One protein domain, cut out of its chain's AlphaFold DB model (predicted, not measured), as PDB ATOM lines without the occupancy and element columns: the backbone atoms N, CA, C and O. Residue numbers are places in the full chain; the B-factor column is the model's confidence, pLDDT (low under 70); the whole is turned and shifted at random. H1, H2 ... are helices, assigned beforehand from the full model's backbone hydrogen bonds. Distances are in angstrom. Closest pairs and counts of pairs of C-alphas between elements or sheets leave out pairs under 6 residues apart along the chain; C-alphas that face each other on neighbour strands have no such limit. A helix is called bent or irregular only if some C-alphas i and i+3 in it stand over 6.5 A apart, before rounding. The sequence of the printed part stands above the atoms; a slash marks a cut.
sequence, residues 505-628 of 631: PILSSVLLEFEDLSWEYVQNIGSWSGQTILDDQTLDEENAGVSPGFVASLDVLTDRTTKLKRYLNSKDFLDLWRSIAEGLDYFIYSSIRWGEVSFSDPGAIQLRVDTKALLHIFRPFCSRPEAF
ATOM      1  N   PRO A 505     186.122 136.231 195.793       73.31
ATOM      2  CA  PRO A 505     185.138 136.300 194.714       73.31
ATOM      3  C   PRO A 505     184.989 135.001 193.910       73.31
ATOM      4  O   PRO A 505     183.881 134.648 193.510       73.31
ATOM      5  N   ILE A 506     186.089 134.277 193.670       79.12
ATOM      6  CA  ILE A 506     186.070 133.009 192.925       79.12
ATOM      7  C   ILE A 506     185.415 131.930 193.786       79.12
ATOM      8  O   ILE A 506     184.516 131.235 193.318       79.12
ATOM      9  N   LEU A 507     185.827 131.832 195.054       81.31
ATOM     10  CA  LEU A 507     185.226 130.919 196.025       81.31
ATOM     11  C   LEU A 507     183.721 131.176 196.166       81.31
ATOM     12  O   LEU A 507     182.933 130.246 196.028       81.31
ATOM     13  N   SER A 508     183.317 132.432 196.381       79.88
ATOM     14  CA  SER A 508     181.905 132.793 196.514       79.88
ATOM     15  C   SER A 508     181.119 132.494 195.245       79.88
ATOM     16  O   SER A 508     180.012 131.990 195.341       79.88
ATOM     17  N   SER A 509     181.680 132.752 194.058       84.19
ATOM     18  CA  SER A 509     180.995 132.456 192.796       84.19
ATOM     19  C   SER A 509     180.755 130.958 192.615       84.19
ATOM     20  O   SER A 509     179.671 130.575 192.193       84.19
ATOM     21  N   VAL A 510     181.741 130.112 192.939       86.94
ATOM     22  CA  VAL A 510     181.600 128.651 192.823       86.94
ATOM     23  C   VAL A 510     180.602 128.113 193.849       86.94
ATOM     24  O   VAL A 510     179.780 127.269 193.503       86.94
ATOM     25  N   LEU A 511     180.654 128.599 195.094       85.44
ATOM     26  CA  LEU A 511     179.736 128.160 196.149       85.44
ATOM     27  C   LEU A 511     178.298 128.627 195.900       85.44
ATOM     28  O   LEU A 511     177.396 127.819 196.058       85.44
ATOM     29  N   LEU A 512     178.086 129.873 195.460       85.56
ATOM     30  CA  LEU A 512     176.754 130.393 195.126       85.56
ATOM     31  C   LEU A 512     176.134 129.637 193.945       85.56
ATOM     32  O   LEU A 512     174.986 129.220 194.031       85.56
ATOM     33  N   GLU A 513     176.898 129.395 192.871       87.62
ATOM     34  CA  GLU A 513     176.411 128.590 191.739       87.62
ATOM     35  C   GLU A 513     176.044 127.162 192.173       87.62
ATOM     36  O   GLU A 513     175.061 126.596 191.694       87.62
ATOM     37  N   PHE A 514     176.822 126.567 193.083       88.56
ATOM     38  CA  PHE A 514     176.525 125.244 193.623       88.56
ATOM     39  C   PHE A 514     175.284 125.249 194.525       88.56
ATOM     40  O   PHE A 514     174.441 124.359 194.408       88.56
ATOM     41  N   GLU A 515     175.169 126.234 195.415       86.81
ATOM     42  CA  GLU A 515     174.038 126.424 196.326       86.81
ATOM     43  C   GLU A 515     172.731 126.592 195.545       86.81
ATOM     44  O   GLU A 515     171.798 125.820 195.766       86.81
ATOM     45  N   ASP A 516     172.695 127.495 194.562       86.00
ATOM     46  CA  ASP A 516     171.515 127.744 193.725       86.00
ATOM     47  C   ASP A 516     171.024 126.468 193.018       86.00
ATOM     48  O   ASP A 516     169.821 126.214 192.937       86.00
ATOM     49  N   LEU A 517     171.950 125.635 192.527       88.56
ATOM     50  CA  LEU A 517     171.626 124.407 191.791       88.56
ATOM     51  C   LEU A 517     171.287 123.211 192.687       88.56
ATOM     52  O   LEU A 517     170.667 122.264 192.208       88.56
ATOM     53  N   SER A 518     171.704 123.223 193.954       88.00
ATOM     54  CA  SER A 518     171.504 122.105 194.887       88.00
ATOM     55  C   SER A 518     170.467 122.392 195.976       88.00
ATOM     56  O   SER A 518     170.072 121.470 196.692       88.00
ATOM     57  N   TRP A 519     169.965 123.626 196.080       84.50
ATOM     58  CA  TRP A 519     169.054 124.065 197.138       84.50
ATOM     59  C   TRP A 519     167.817 123.170 197.306       84.50
ATOM     60  O   TRP A 519     167.525 122.701 198.408       84.50
ATOM     61  N   GLU A 520     167.105 122.874 196.214       83.31
ATOM     62  CA  GLU A 520     165.908 122.020 196.259       83.31
ATOM     63  C   GLU A 520     166.230 120.581 196.675       83.31
ATOM     64  O   GLU A 520     165.444 119.946 197.380       83.31
ATOM     65  N   TYR A 521     167.388 120.065 196.263       86.56
ATOM     66  CA  TYR A 521     167.848 118.738 196.652       86.56
ATOM     67  C   TYR A 521     168.137 118.680 198.156       86.56
ATOM     68  O   TYR A 521     167.598 117.813 198.850       86.56
ATOM     69  N   VAL A 522     168.907 119.636 198.685       82.06
ATOM     70  CA  VAL A 522     169.320 119.634 200.096       82.06
ATOM     71  C   VAL A 522     168.136 119.856 201.046       82.06
ATOM     72  O   VAL A 522     168.081 119.242 202.110       82.06
ATOM     73  N   GLN A 523     167.134 120.654 200.659       80.25
ATOM     74  CA  GLN A 523     165.917 120.832 201.464       80.25
ATOM     75  C   GLN A 523     165.036 119.576 201.512       80.25
ATOM     76  O   GLN A 523     164.379 119.305 202.521       80.25
ATOM     77  N   ASN A 524     165.014 118.800 200.427       77.94
ATOM     78  CA  ASN A 524     164.092 117.680 200.282       77.94
ATOM     79  C   ASN A 524     164.698 116.326 200.645       77.94
ATOM     80  O   ASN A 524     163.923 115.406 200.897       77.94
ATOM     81  N   ILE A 525     166.028 116.189 200.737       75.00
ATOM     82  CA  ILE A 525     166.701 114.904 201.007       75.00
ATOM     83  C   ILE A 525     166.224 114.216 202.292       75.00
ATOM     84  O   ILE A 525     166.146 112.992 202.364       75.00
ATOM     85  N   GLY A 526     165.816 115.001 203.290       64.19
ATOM     86  CA  GLY A 526     165.263 114.486 204.537       64.19
ATOM     87  C   GLY A 526     163.806 114.023 204.481       64.19
ATOM     88  O   GLY A 526     163.354 113.283 205.350       64.19
ATOM     89  N   SER A 527     163.068 114.428 203.450       64.12
ATOM     90  CA  SER A 527     161.653 114.093 203.251       64.12
ATOM     91  C   SER A 527     161.456 112.909 202.296       64.12
ATOM     92  O   SER A 527     160.330 112.664 201.856       64.12
ATOM     93  N   TRP A 528     162.530 112.169 201.971       60.81
ATOM     94  CA  TRP A 528     162.502 110.976 201.115       60.81
ATOM     95  C   TRP A 528     161.692 109.854 201.775       60.81
ATOM     96  O   TRP A 528     162.206 108.935 202.417       60.81
ATOM     97  N   SER A 529     160.378 109.943 201.602       50.25
ATOM     98  CA  SER A 529     159.377 108.993 202.065       50.25
ATOM     99  C   SER A 529     159.031 108.018 200.945       50.25
ATOM    100  O   SER A 529     157.895 107.954 200.503       50.25
ATOM    101  N   GLY A 530     160.029 107.270 200.457       52.16
ATOM    102  CA  GLY A 530     159.829 106.034 199.689       52.16
ATOM    103  C   GLY A 530     158.766 106.068 198.583       52.16
ATOM    104  O   GLY A 530     158.126 105.049 198.332       52.16
ATOM    105  N   GLN A 531     158.533 107.206 197.930       46.50
ATOM    106  CA  GLN A 531     157.514 107.313 196.898       46.50
ATOM    107  C   GLN A 531     158.179 107.252 195.535       46.50
ATOM    108  O   GLN A 531     158.457 108.264 194.897       46.50
ATOM    109  N   THR A 532     158.424 106.005 195.125       46.16
ATOM    110  CA  THR A 532     158.037 105.387 193.840       46.16
ATOM    111  C   THR A 532     159.127 104.414 193.386       46.16
ATOM    112  O   THR A 532     159.914 104.740 192.507       46.16
ATOM    113  N   ILE A 533     159.151 103.195 193.935       42.19
ATOM    114  CA  ILE A 533     159.623 102.027 193.180       42.19
ATOM    115  C   ILE A 533     158.579 100.928 193.376       42.19
ATOM    116  O   ILE A 533     158.466 100.318 194.437       42.19
ATOM    117  N   LEU A 534     157.739 100.774 192.355       45.66
ATOM    118  CA  LEU A 534     157.079  99.508 192.082       45.66
ATOM    119  C   LEU A 534     158.177  98.534 191.635       45.66
ATOM    120  O   LEU A 534     159.011  98.900 190.812       45.66
ATOM    121  N   ASP A 535     158.103  97.325 192.178       42.16
ATOM    122  CA  ASP A 535     158.937  96.142 191.952       42.16
ATOM    123  C   ASP A 535     160.099  95.905 192.936       42.16
ATOM    124  O   ASP A 535     160.852  96.784 193.338       42.16
ATOM    125  N   ASP A 536     160.155  94.641 193.347       45.72
ATOM    126  CA  ASP A 536     160.898  93.963 194.414       45.72
ATOM    127  C   ASP A 536     162.433  94.018 194.252       45.72
ATOM    128  O   ASP A 536     163.099  92.996 194.085       45.72
ATOM    129  N   GLN A 537     163.010  95.222 194.261       52.44
ATOM    130  CA  GLN A 537     164.458  95.441 194.302       52.44
ATOM    131  C   GLN A 537     164.795  96.413 195.432       52.44
ATOM    132  O   GLN A 537     164.465  97.597 195.398       52.44
ATOM    133  N   THR A 538     165.459  95.901 196.467       53.88
ATOM    134  CA  THR A 538     166.106  96.727 197.486       53.88
ATOM    135  C   THR A 538     167.092  97.666 196.798       53.88
ATOM    136  O   THR A 538     167.998  97.179 196.125       53.88
ATOM    137  N   LEU A 539     166.933  98.984 196.962       57.06
ATOM    138  CA  LEU A 539     167.952  99.952 196.551       57.06
ATOM    139  C   LEU A 539     169.271  99.574 197.230       57.06
ATOM    140  O   LEU A 539     169.369  99.613 198.455       57.06
ATOM    141  N   ASP A 540     170.260  99.169 196.444       62.34
ATOM    142  CA  ASP A 540     171.626  98.930 196.885       62.34
ATOM    143  C   ASP A 540     172.541 100.049 196.369       62.34
ATOM    144  O   ASP A 540     172.229 100.781 195.428       62.34
ATOM    145  N   GLU A 541     173.693 100.219 197.018       63.41
ATOM    146  CA  GLU A 541     174.663 101.257 196.644       63.41
ATOM    147  C   GLU A 541     175.258 101.048 195.237       63.41
ATOM    148  O   GLU A 541     175.912 101.956 194.726       63.41
ATOM    149  N   GLU A 542     175.080  99.864 194.636       62.41
ATOM    150  CA  GLU A 542     175.607  99.512 193.312       62.41
ATOM    151  C   GLU A 542     174.638  99.851 192.167       62.41
ATOM    152  O   GLU A 542     175.110 100.175 191.077       62.41
ATOM    153  N   ASN A 543     173.316  99.848 192.398       64.44
ATOM    154  CA  ASN A 543     172.315 100.153 191.365       64.44
ATOM    155  C   ASN A 543     171.677 101.549 191.499       64.44
ATOM    156  O   ASN A 543     170.973 101.989 190.586       64.44
ATOM    157  N   ALA A 544     171.915 102.266 192.601       72.12
ATOM    158  CA  ALA A 544     171.424 103.629 192.793       72.12
ATOM    159  C   ALA A 544     172.302 104.668 192.060       72.12
ATOM    160  O   ALA A 544     173.516 104.737 192.251       72.12
ATOM    161  N   GLY A 545     171.675 105.488 191.210       78.06
ATOM    162  CA  GLY A 545     172.309 106.624 190.534       78.06
ATOM    163  C   GLY A 545     172.280 107.908 191.371       78.06
ATOM    164  O   GLY A 545     171.609 107.971 192.397       78.06
ATOM    165  N   VAL A 546     172.987 108.948 190.917       84.62
ATOM    166  CA  VAL A 546     172.974 110.271 191.568       84.62
ATOM    167  C   VAL A 546     171.578 110.895 191.491       84.62
ATOM    168  O   VAL A 546     170.922 110.821 190.449       84.62
ATOM    169  N   SER A 547     171.142 111.544 192.572       85.81
ATOM    170  CA  SER A 547     169.861 112.245 192.644       85.81
ATOM    171  C   SER A 547     169.715 113.248 191.493       85.81
ATOM    172  O   SER A 547     170.581 114.113 191.334       85.81
ATOM    173  N   PRO A 548     168.608 113.225 190.722       82.12
ATOM    174  CA  PRO A 548     168.427 114.120 189.575       82.12
ATOM    175  C   PRO A 548     168.566 115.611 189.918       82.12
ATOM    176  O   PRO A 548     169.096 116.375 189.118       82.12
ATOM    177  N   GLY A 549     168.149 116.015 191.125       81.56
ATOM    178  CA  GLY A 549     168.288 117.386 191.630       81.56
ATOM    179  C   GLY A 549     169.701 117.771 192.089       81.56
ATOM    180  O   GLY A 549     169.914 118.915 192.462       81.56
ATOM    181  N   PHE A 550     170.660 116.841 192.077       87.75
ATOM    182  CA  PHE A 550     172.046 117.075 192.494       87.75
ATOM    183  C   PHE A 550     173.038 117.045 191.321       87.75
ATOM    184  O   PHE A 550     174.060 117.728 191.364       87.75
ATOM    185  N   VAL A 551     172.715 116.334 190.231       88.44
ATOM    186  CA  VAL A 551     173.583 116.174 189.043       88.44
ATOM    187  C   VAL A 551     174.070 117.515 188.479       88.44
ATOM    188  O   VAL A 551     175.268 117.691 188.285       88.44
ATOM    189  N   ALA A 552     173.172 118.489 188.289       88.44
ATOM    190  CA  ALA A 552     173.534 119.791 187.717       88.44
ATOM    191  C   ALA A 552     174.573 120.549 188.568       88.44
ATOM    192  O   ALA A 552     175.482 121.176 188.025       88.44
ATOM    193  N   SER A 553     174.475 120.454 189.899       90.94
ATOM    194  CA  SER A 553     175.433 121.081 190.820       90.94
ATOM    195  C   SER A 553     176.815 120.410 190.773       90.94
ATOM    196  O   SER A 553     177.840 121.092 190.808       90.94
ATOM    197  N   LEU A 554     176.860 119.081 190.606       91.00
ATOM    198  CA  LEU A 554     178.100 118.314 190.466       91.00
ATOM    199  C   LEU A 554     178.802 118.571 189.127       91.00
ATOM    200  O   LEU A 554     180.031 118.691 189.091       91.00
ATOM    201  N   ASP A 555     178.043 118.702 188.040       90.25
ATOM    202  CA  ASP A 555     178.583 119.024 186.715       90.25
ATOM    203  C   ASP A 555     179.226 120.415 186.706       90.25
ATOM    204  O   ASP A 555     180.363 120.574 186.246       90.25
ATOM    205  N   VAL A 556     178.551 121.415 187.286       90.31
ATOM    206  CA  VAL A 556     179.101 122.772 187.427       90.31
ATOM    207  C   VAL A 556     180.349 122.766 188.304       90.31
ATOM    208  O   VAL A 556     181.373 123.320 187.908       90.31
ATOM    209  N   LEU A 557     180.328 122.087 189.452       91.25
ATOM    210  CA  LEU A 557     181.504 121.992 190.319       91.25
ATOM    211  C   LEU A 557     182.698 121.330 189.606       91.25
ATOM    212  O   LEU A 557     183.841 121.773 189.758       91.25
ATOM    213  N   THR A 558     182.446 120.312 188.784       91.44
ATOM    214  CA  THR A 558     183.474 119.642 187.972       91.44
ATOM    215  C   THR A 558     184.044 120.577 186.898       91.44
ATOM    216  O   THR A 558     185.265 120.700 186.759       91.44
ATOM    217  N   ASP A 559     183.197 121.296 186.162       90.19
ATOM    218  CA  ASP A 559     183.635 122.280 185.162       90.19
ATOM    219  C   ASP A 559     184.452 123.420 185.801       90.19
ATOM    220  O   ASP A 559     185.536 123.770 185.324       90.19
ATOM    221  N   ARG A 560     183.995 123.965 186.935       88.62
ATOM    222  CA  ARG A 560     184.703 125.045 187.634       88.62
ATOM    223  C   ARG A 560     186.049 124.582 188.183       88.62
ATOM    224  O   ARG A 560     187.059 125.235 187.933       88.62
ATOM    225  N   THR A 561     186.109 123.444 188.872       87.75
ATOM    226  CA  THR A 561     187.370 122.927 189.442       87.75
ATOM    227  C   THR A 561     188.395 122.551 188.369       87.75
ATOM    228  O   THR A 561     189.589 122.812 188.543       87.75
ATOM    229  N   THR A 562     187.961 122.019 187.223       87.25
ATOM    230  CA  THR A 562     188.861 121.725 186.093       87.25
ATOM    231  C   THR A 562     189.396 122.993 185.423       87.25
ATOM    232  O   THR A 562     190.590 123.056 185.117       87.25
ATOM    233  N   LYS A 563     188.571 124.038 185.267       85.69
ATOM    234  CA  LYS A 563     189.027 125.363 184.813       85.69
ATOM    235  C   LYS A 563     190.026 125.975 185.794       85.69
ATOM    236  O   LYS A 563     191.093 126.411 185.370       85.69
ATOM    237  N   LEU A 564     189.745 125.942 187.097       85.62
ATOM    238  CA  LEU A 564     190.663 126.460 188.119       85.62
ATOM    239  C   LEU A 564     192.021 125.751 188.078       85.62
ATOM    240  O   LEU A 564     193.052 126.414 188.126       85.62
ATOM    241  N   LYS A 565     192.040 124.426 187.897       84.88
ATOM    242  CA  LYS A 565     193.286 123.659 187.741       84.88
ATOM    243  C   LYS A 565     194.092 124.060 186.504       84.88
ATOM    244  O   LYS A 565     195.311 123.928 186.508       84.88
ATOM    245  N   ARG A 566     193.420 124.505 185.440       82.69
ATOM    246  CA  ARG A 566     194.064 124.925 184.191       82.69
ATOM    247  C   ARG A 566     194.693 126.315 184.293       82.69
ATOM    248  O   ARG A 566     195.737 126.533 183.693       82.69
ATOM    249  N   TYR A 567     194.048 127.239 185.004       79.00
ATOM    250  CA  TYR A 567     194.446 128.653 185.019       79.00
ATOM    251  C   TYR A 567     195.244 129.074 186.258       79.00
ATOM    252  O   TYR A 567     195.913 130.103 186.220       79.00
ATOM    253  N   LEU A 568     195.200 128.304 187.349       79.88
ATOM    254  CA  LEU A 568     195.951 128.602 188.570       79.88
ATOM    255  C   LEU A 568     197.240 127.783 188.654       79.88
ATOM    256  O   LEU A 568     197.307 126.630 188.223       79.88
ATOM    257  N   ASN A 569     198.265 128.363 189.282       80.00
ATOM    258  CA  ASN A 569     199.444 127.593 189.666       80.00
ATOM    259  C   ASN A 569     199.079 126.546 190.737       80.00
ATOM    260  O   ASN A 569     198.068 126.650 191.435       80.00
ATOM    261  N   SER A 570     199.933 125.531 190.892       79.44
ATOM    262  CA  SER A 570     199.633 124.378 191.747       79.44
ATOM    263  C   SER A 570     199.359 124.736 193.210       79.44
ATOM    264  O   SER A 570     198.614 124.005 193.851       79.44
ATOM    265  N   LYS A 571     199.968 125.788 193.767       79.62
ATOM    266  CA  LYS A 571     199.777 126.138 195.179       79.62
ATOM    267  C   LYS A 571     198.422 126.809 195.384       79.62
ATOM    268  O   LYS A 571     197.650 126.364 196.228       79.62
ATOM    269  N   ASP A 572     198.113 127.794 194.550       79.50
ATOM    270  CA  ASP A 572     196.879 128.576 194.653       79.50
ATOM    271  C   ASP A 572     195.657 127.718 194.332       79.50
ATOM    272  O   ASP A 572     194.642 127.795 195.018       79.50
ATOM    273  N   PHE A 573     195.780 126.814 193.352       85.62
ATOM    274  CA  PHE A 573     194.761 125.799 193.097       85.62
ATOM    275  C   PHE A 573     194.513 124.926 194.332       85.62
ATOM    276  O   PHE A 573     193.359 124.699 194.692       85.62
ATOM    277  N   LEU A 574     195.584 124.438 194.979       84.25
ATOM    278  CA  LEU A 574     195.479 123.559 196.145       84.25
ATOM    279  C   LEU A 574     194.789 124.232 197.336       84.25
ATOM    280  O   LEU A 574     194.003 123.587 198.024       84.25
ATOM    281  N   ASP A 575     195.082 125.504 197.583       81.62
ATOM    282  CA  ASP A 575     194.477 126.256 198.683       81.62
ATOM    283  C   ASP A 575     193.018 126.642 198.369       81.62
ATOM    284  O   ASP A 575     192.145 126.552 199.242       81.62
ATOM    285  N   LEU A 576     192.716 126.975 197.108       85.56
ATOM    286  CA  LEU A 576     191.365 127.330 196.676       85.56
ATOM    287  C   LEU A 576     190.414 126.128 196.663       85.56
ATOM    288  O   LEU A 576     189.308 126.247 197.183       85.56
ATOM    289  N   TRP A 577     190.808 124.961 196.130       86.44
ATOM    290  CA  TRP A 577     189.899 123.802 196.126       86.44
ATOM    291  C   TRP A 577     189.613 123.292 197.542       86.44
ATOM    292  O   TRP A 577     188.495 122.854 197.794       86.44
ATOM    293  N   ARG A 578     190.576 123.382 198.475       86.94
ATOM    294  CA  ARG A 578     190.342 123.052 199.894       86.94
ATOM    295  C   ARG A 578     189.327 123.999 200.520       86.94
ATOM    296  O   ARG A 578     188.419 123.538 201.192       86.94
ATOM    297  N   SER A 579     189.436 125.296 200.228       85.44
ATOM    298  CA  SER A 579     188.461 126.296 200.686       85.44
ATOM    299  C   SER A 579     187.070 126.061 200.079       85.44
ATOM    300  O   SER A 579     186.067 126.234 200.763       85.44
ATOM    301  N   ILE A 580     187.000 125.630 198.811       86.62
ATOM    302  CA  ILE A 580     185.743 125.204 198.169       86.62
ATOM    303  C   ILE A 580     185.179 123.973 198.888       86.62
ATOM    304  O   ILE A 580     184.003 123.968 199.222       86.62
ATOM    305  N   ALA A 581     186.001 122.959 199.168       86.50
ATOM    306  CA  ALA A 581     185.576 121.754 199.880       86.50
ATOM    307  C   ALA A 581     185.042 122.073 201.289       86.50
ATOM    308  O   ALA A 581     183.941 121.651 201.617       86.50
ATOM    309  N   GLU A 582     185.750 122.896 202.069       84.00
ATOM    310  CA  GLU A 582     185.294 123.369 203.387       84.00
ATOM    311  C   GLU A 582     183.983 124.177 203.300       84.00
ATOM    312  O   GLU A 582     183.106 124.052 204.152       84.00
ATOM    313  N   GLY A 583     183.819 125.003 202.260       82.88
ATOM    314  CA  GLY A 583     182.586 125.761 202.034       82.88
ATOM    315  C   GLY A 583     181.391 124.877 201.668       82.88
ATOM    316  O   GLY A 583     180.291 125.088 202.178       82.88
ATOM    317  N   LEU A 584     181.610 123.865 200.824       87.19
ATOM    318  CA  LEU A 584     180.598 122.868 200.465       87.19
ATOM    319  C   LEU A 584     180.183 122.029 201.678       87.19
ATOM    320  O   LEU A 584     178.989 121.791 201.870       87.19
ATOM    321  N   ASP A 585     181.158 121.630 202.500       84.31
ATOM    322  CA  ASP A 585     180.962 120.924 203.770       84.31
ATOM    323  C   ASP A 585     180.053 121.715 204.715       84.31
ATOM    324  O   ASP A 585     179.022 121.236 205.184       84.31
ATOM    325  N   TYR A 586     180.368 122.994 204.918       84.12
ATOM    326  CA  TYR A 586     179.542 123.860 205.744       84.12
ATOM    327  C   TYR A 586     178.125 124.032 205.172       84.12
ATOM    328  O   TYR A 586     177.144 123.959 205.918       84.12
ATOM    329  N   PHE A 587     177.996 124.252 203.859       84.25
ATOM    330  CA  PHE A 587     176.708 124.500 203.209       84.25
ATOM    331  C   PHE A 587     175.752 123.312 203.338       84.25
ATOM    332  O   PHE A 587     174.655 123.470 203.869       84.25
ATOM    333  N   ILE A 588     176.150 122.116 202.906       83.12
ATOM    334  CA  ILE A 588     175.252 120.955 202.959       83.12
ATOM    335  C   ILE A 588     175.012 120.536 204.433       83.12
ATOM    336  O   ILE A 588     173.893 120.150 204.758       83.12
ATOM    337  N   TYR A 589     175.976 120.691 205.360       82.88
ATOM    338  CA  TYR A 589     175.785 120.342 206.776       82.88
ATOM    339  C   TYR A 589     174.764 121.266 207.434       82.88
ATOM    340  O   TYR A 589     173.868 120.800 208.133       82.88
ATOM    341  N   SER A 590     174.888 122.576 207.199       80.19
ATOM    342  CA  SER A 590     173.973 123.579 207.755       80.19
ATOM    343  C   SER A 590     172.593 123.565 207.097       80.19
ATOM    344  O   SER A 590     171.603 123.912 207.743       80.19
ATOM    345  N   SER A 591     172.515 123.141 205.836       79.94
ATOM    346  CA  SER A 591     171.269 123.098 205.071       79.94
ATOM    347  C   SER A 591     170.436 121.839 205.348       79.94
ATOM    348  O   SER A 591     169.209 121.890 205.252       79.94
ATOM    349  N   ILE A 592     171.060 120.723 205.744       78.69
ATOM    350  CA  ILE A 592     170.349 119.516 206.192       78.69
ATOM    351  C   ILE A 592     169.937 119.680 207.662       78.69
ATOM    352  O   ILE A 592     170.753 119.888 208.557       78.69
ATOM    353  N   ARG A 593     168.641 119.525 207.957       71.81
ATOM    354  CA  ARG A 593     168.105 119.598 209.328       71.81
ATOM    355  C   ARG A 593     168.295 118.286 210.090       71.81
ATOM    356  O   ARG A 593     167.327 117.586 210.383       71.81
ATOM    357  N   TRP A 594     169.537 117.974 210.455       70.81
ATOM    358  CA  TRP A 594     169.940 116.719 211.113       70.81
ATOM    359  C   TRP A 594     169.128 116.331 212.366       70.81
ATOM    360  O   TRP A 594     169.036 115.151 212.685       70.81
ATOM    361  N   GLY A 595     168.528 117.297 213.075       64.06
ATOM    362  CA  GLY A 595     167.692 117.053 214.261       64.06
ATOM    363  C   GLY A 595     166.185 116.893 214.003       64.06
ATOM    364  O   GLY A 595     165.477 116.433 214.895       64.06
ATOM    365  N   GLU A 596     165.685 117.267 212.820       63.62
ATOM    366  CA  GLU A 596     164.247 117.239 212.469       63.62
ATOM    367  C   GLU A 596     163.910 116.195 211.392       63.62
ATOM    368  O   GLU A 596     162.741 115.901 211.144       63.62
ATOM    369  N   VAL A 597     164.933 115.627 210.752       67.00
ATOM    370  CA  VAL A 597     164.820 114.689 209.636       67.00
ATOM    371  C   VAL A 597     165.048 113.255 210.116       67.00
ATOM    372  O   VAL A 597     166.104 112.935 210.658       67.00
ATOM    373  N   SER A 598     164.093 112.360 209.857       66.75
ATOM    374  CA  SER A 598     164.300 110.911 209.960       66.75
ATOM    375  C   SER A 598     164.535 110.328 208.567       66.75
ATOM    376  O   SER A 598     163.590 110.207 207.785       66.75
ATOM    377  N   PHE A 599     165.777 109.960 208.249       71.06
ATOM    378  CA  PHE A 599     166.084 109.284 206.987       71.06
ATOM    379  C   PHE A 599     165.439 107.893 206.953       71.06
ATOM    380  O   PHE A 599     165.572 107.114 207.897       71.06
ATOM    381  N   SER A 600     164.747 107.578 205.859       74.25
ATOM    382  CA  SER A 600     164.368 106.200 205.534       74.25
ATOM    383  C   SER A 600     165.606 105.411 205.077       74.25
ATOM    384  O   SER A 600     166.557 106.020 204.582       74.25
ATOM    385  N   ASP A 601     165.606 104.075 205.199       71.62
ATOM    386  CA  ASP A 601     166.733 103.241 204.731       71.62
ATOM    387  C   ASP A 601     167.121 103.549 203.263       71.62
ATOM    388  O   ASP A 601     168.308 103.744 202.992       71.62
ATOM    389  N   PRO A 602     166.168 103.730 202.319       73.81
ATOM    390  CA  PRO A 602     166.468 104.207 200.966       73.81
ATOM    391  C   PRO A 602     167.087 105.609 200.893       73.81
ATOM    392  O   PRO A 602     168.004 105.834 200.108       73.81
ATOM    393  N   GLY A 603     166.606 106.561 201.701       75.50
ATOM    394  CA  GLY A 603     167.125 107.933 201.724       75.50
ATOM    395  C   GLY A 603     168.560 108.012 202.254       75.50
ATOM    396  O   GLY A 603     169.367 108.783 201.740       75.50
ATOM    397  N   ALA A 604     168.911 107.166 203.226       78.50
ATOM    398  CA  ALA A 604     170.279 107.050 203.728       78.50
ATOM    399  C   ALA A 604     171.238 106.450 202.679       78.50
ATOM    400  O   ALA A 604     172.393 106.872 202.581       78.50
ATOM    401  N   ILE A 605     170.762 105.485 201.883       80.06
ATOM    402  CA  ILE A 605     171.523 104.902 200.768       80.06
ATOM    403  C   ILE A 605     171.729 105.946 199.663       80.06
ATOM    404  O   ILE A 605     172.857 106.117 199.201       80.06
ATOM    405  N   GLN A 606     170.689 106.704 199.306       83.31
ATOM    406  CA  GLN A 606     170.783 107.761 198.298       83.31
ATOM    407  C   GLN A 606     171.760 108.874 198.704       83.31
ATOM    408  O   GLN A 606     172.651 109.211 197.926       83.31
ATOM    409  N   LEU A 607     171.657 109.386 199.938       83.69
ATOM    410  CA  LEU A 607     172.584 110.397 200.457       83.69
ATOM    411  C   LEU A 607     174.035 109.917 200.334       83.69
ATOM    412  O   LEU A 607     174.900 110.661 199.888       83.69
ATOM    413  N   ARG A 608     174.304 108.645 200.655       84.38
ATOM    414  CA  ARG A 608     175.647 108.066 200.541       84.38
ATOM    415  C   ARG A 608     176.143 107.995 199.096       84.38
ATOM    416  O   ARG A 608     177.329 108.224 198.859       84.38
ATOM    417  N   VAL A 609     175.275 107.650 198.145       86.69
ATOM    418  CA  VAL A 609     175.606 107.637 196.709       86.69
ATOM    419  C   VAL A 609     175.942 109.048 196.226       86.69
ATOM    420  O   VAL A 609     176.975 109.246 195.583       86.69
ATOM    421  N   ASP A 610     175.148 110.039 196.621       87.62
ATOM    422  CA  ASP A 610     175.347 111.440 196.244       87.62
ATOM    423  C   ASP A 610     176.623 112.032 196.871       87.62
ATOM    424  O   ASP A 610     177.415 112.683 196.183       87.62
ATOM    425  N   THR A 611     176.920 111.720 198.139       87.12
ATOM    426  CA  THR A 611     178.194 112.093 198.783       87.12
ATOM    427  C   THR A 611     179.391 111.443 198.081       87.12
ATOM    428  O   THR A 611     180.413 112.099 197.864       87.12
ATOM    429  N   LYS A 612     179.294 110.168 197.673       87.19
ATOM    430  CA  LYS A 612     180.364 109.500 196.907       87.19
ATOM    431  C   LYS A 612     180.607 110.177 195.557       87.19
ATOM    432  O   LYS A 612     181.766 110.289 195.152       87.19
ATOM    433  N   ALA A 613     179.553 110.631 194.880       87.88
ATOM    434  CA  ALA A 613     179.666 111.359 193.618       87.88
ATOM    435  C   ALA A 613     180.366 112.716 193.802       87.88
ATOM    436  O   ALA A 613     181.282 113.034 193.044       87.88
ATOM    437  N   LEU A 614     180.036 113.458 194.865       89.12
ATOM    438  CA  LEU A 614     180.723 114.704 195.227       89.12
ATOM    439  C   LEU A 614     182.218 114.483 195.519       89.12
ATOM    440  O   LEU A 614     183.075 115.180 194.978       89.12
ATOM    441  N   LEU A 615     182.553 113.471 196.325       88.12
ATOM    442  CA  LEU A 615     183.944 113.128 196.653       88.12
ATOM    443  C   LEU A 615     184.751 112.707 195.417       88.12
ATOM    444  O   LEU A 615     185.962 112.938 195.354       88.12
ATOM    445  N   HIS A 616     184.097 112.103 194.420       89.00
ATOM    446  CA  HIS A 616     184.747 111.677 193.184       89.00
ATOM    447  C   HIS A 616     185.343 112.855 192.398       89.00
ATOM    448  O   HIS A 616     186.416 112.696 191.817       89.00
ATOM    449  N   ILE A 617     184.723 114.041 192.455       88.75
ATOM    450  CA  ILE A 617     185.206 115.262 191.786       88.75
ATOM    451  C   ILE A 617     186.592 115.670 192.304       88.75
ATOM    452  O   ILE A 617     187.435 116.127 191.534       88.75
ATOM    453  N   PHE A 618     186.866 115.454 193.595       88.12
ATOM    454  CA  PHE A 618     188.112 115.874 194.243       88.12
ATOM    455  C   PHE A 618     189.209 114.798 194.262       88.12
ATOM    456  O   PHE A 618     190.376 115.118 194.509       88.12
ATOM    457  N   ARG A 619     188.892 113.531 193.953       85.50
ATOM    458  CA  ARG A 619     189.884 112.434 193.881       85.50
ATOM    459  C   ARG A 619     191.066 112.691 192.937       85.50
ATOM    460  O   ARG A 619     192.184 112.309 193.286       85.50
ATOM    461  N   PRO A 620     190.892 113.350 191.776       84.44
ATOM    462  CA  PRO A 620     192.015 113.725 190.918       84.44
ATOM    463  C   PRO A 620     192.974 114.753 191.544       84.44
ATOM    464  O   PRO A 620     194.037 115.011 190.973       84.44
ATOM    465  N   PHE A 621     192.601 115.381 192.666       82.75
ATOM    466  CA  PHE A 621     193.359 116.450 193.328       82.75
ATOM    467  C   PHE A 621     193.870 116.043 194.717       82.75
ATOM    468  O   PHE A 621     194.902 116.546 195.163       82.75
ATOM    469  N   CYS A 622     193.178 115.124 195.395       83.12
ATOM    470  CA  CYS A 622     193.526 114.632 196.721       83.12
ATOM    471  C   CYS A 622     193.271 113.125 196.823       83.12
ATOM    472  O   CYS A 622     192.216 112.638 196.428       83.12
ATOM    473  N   SER A 623     194.209 112.381 197.415       80.62
ATOM    474  CA  SER A 623     194.036 110.944 197.675       80.62
ATOM    475  C   SER A 623     192.986 110.642 198.749       80.62
ATOM    476  O   SER A 623     192.522 109.507 198.829       80.62
ATOM    477  N   ARG A 624     192.640 111.639 199.577       83.38
ATOM    478  CA  ARG A 624     191.674 111.548 200.678       83.38
ATOM    479  C   ARG A 624     190.791 112.804 200.760       83.38
ATOM    480  O   ARG A 624     190.976 113.609 201.676       83.38
ATOM    481  N   PRO A 625     189.873 113.021 199.800       81.94
ATOM    482  CA  PRO A 625     188.968 114.171 199.834       81.94
ATOM    483  C   PRO A 625     188.022 114.150 201.048       81.94
ATOM    484  O   PRO A 625     187.565 115.204 201.476       81.94
ATOM    485  N   GLU A 626     187.808 112.983 201.662       82.56
ATOM    486  CA  GLU A 626     186.972 112.799 202.857       82.56
ATOM    487  C   GLU A 626     187.499 113.559 204.087       82.56
ATOM    488  O   GLU A 626     186.779 113.748 205.056       82.56
ATOM    489  N   ALA A 627     188.763 113.995 204.078       80.69
ATOM    490  CA  ALA A 627     189.325 114.801 205.161       80.69
ATOM    491  C   ALA A 627     188.836 116.263 205.154       80.69
ATOM    492  O   ALA A 627     189.018 116.953 206.154       80.69
ATOM    493  N   PHE A 628     188.273 116.730 204.033       74.75
ATOM    494  CA  PHE A 628     187.834 118.117 203.823       74.75
ATOM    495  C   PHE A 628     186.314 118.251 203.654       74.75
ATOM    496  O   PHE A 628     185.785 119.339 203.835       74.75
TER     497      PHE A 628
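What this domain is: This is residues 505 to 628 of the 631 residues of the protein "Hypothetical protein" of Miscanthus lutarioriparius (UniProt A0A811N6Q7). Helices H1a, H2 and H3 form an up-and-down bundle, each running against the one before, and H4 packs along H2. Residues 531 to 537 stick out at one end. The printed part has 124 residues with four named helices, H1 to H4 in order along the chain, which hold 83 of them, and no named strand; its class is all helix, and the whole is compact, with a radius of gyration of the C-alphas of 15.6 A and spans of 51 by 28 by 23 A.

Where its parts are: H1, residues 505 to 527, starts at C-alpha 505 (185.138, 136.300, 194.714). Assigned as one helix by its hydrogen bonds, it is bent, C-alphas 517 and 520 being 7.6 A apart: H1a ends at 517, H1b starts at 520. H2 spans residues 548 to 567, 30.1 A; H3 570 to 591, 31.4 A; H4 601 to 618, 27.0 A, ending at (188.112, 115.874, 194.243).

How they stand to each other: H1a touches H2 at a shallow tilt of 18 degrees, opposite ways; closest C-alphas Phe 514 and Ser 553, 5.1 A. H2, with residues 550 to 558 alone, touches H4; closest C-alphas Thr 558 and Ile 617, 6.1 A. Every O i to N i+4 pair is within hydrogen-bond range in H1a and H3; 2 of 4 in H1b, 14 of 16 in H2, 12 of 14 in H4.

The domain as a whole: The printed part has no cut. The link H1 to H2 is long, 20 residues. pLDDT is under 70 at residues 526 to 543 and 595 to 598.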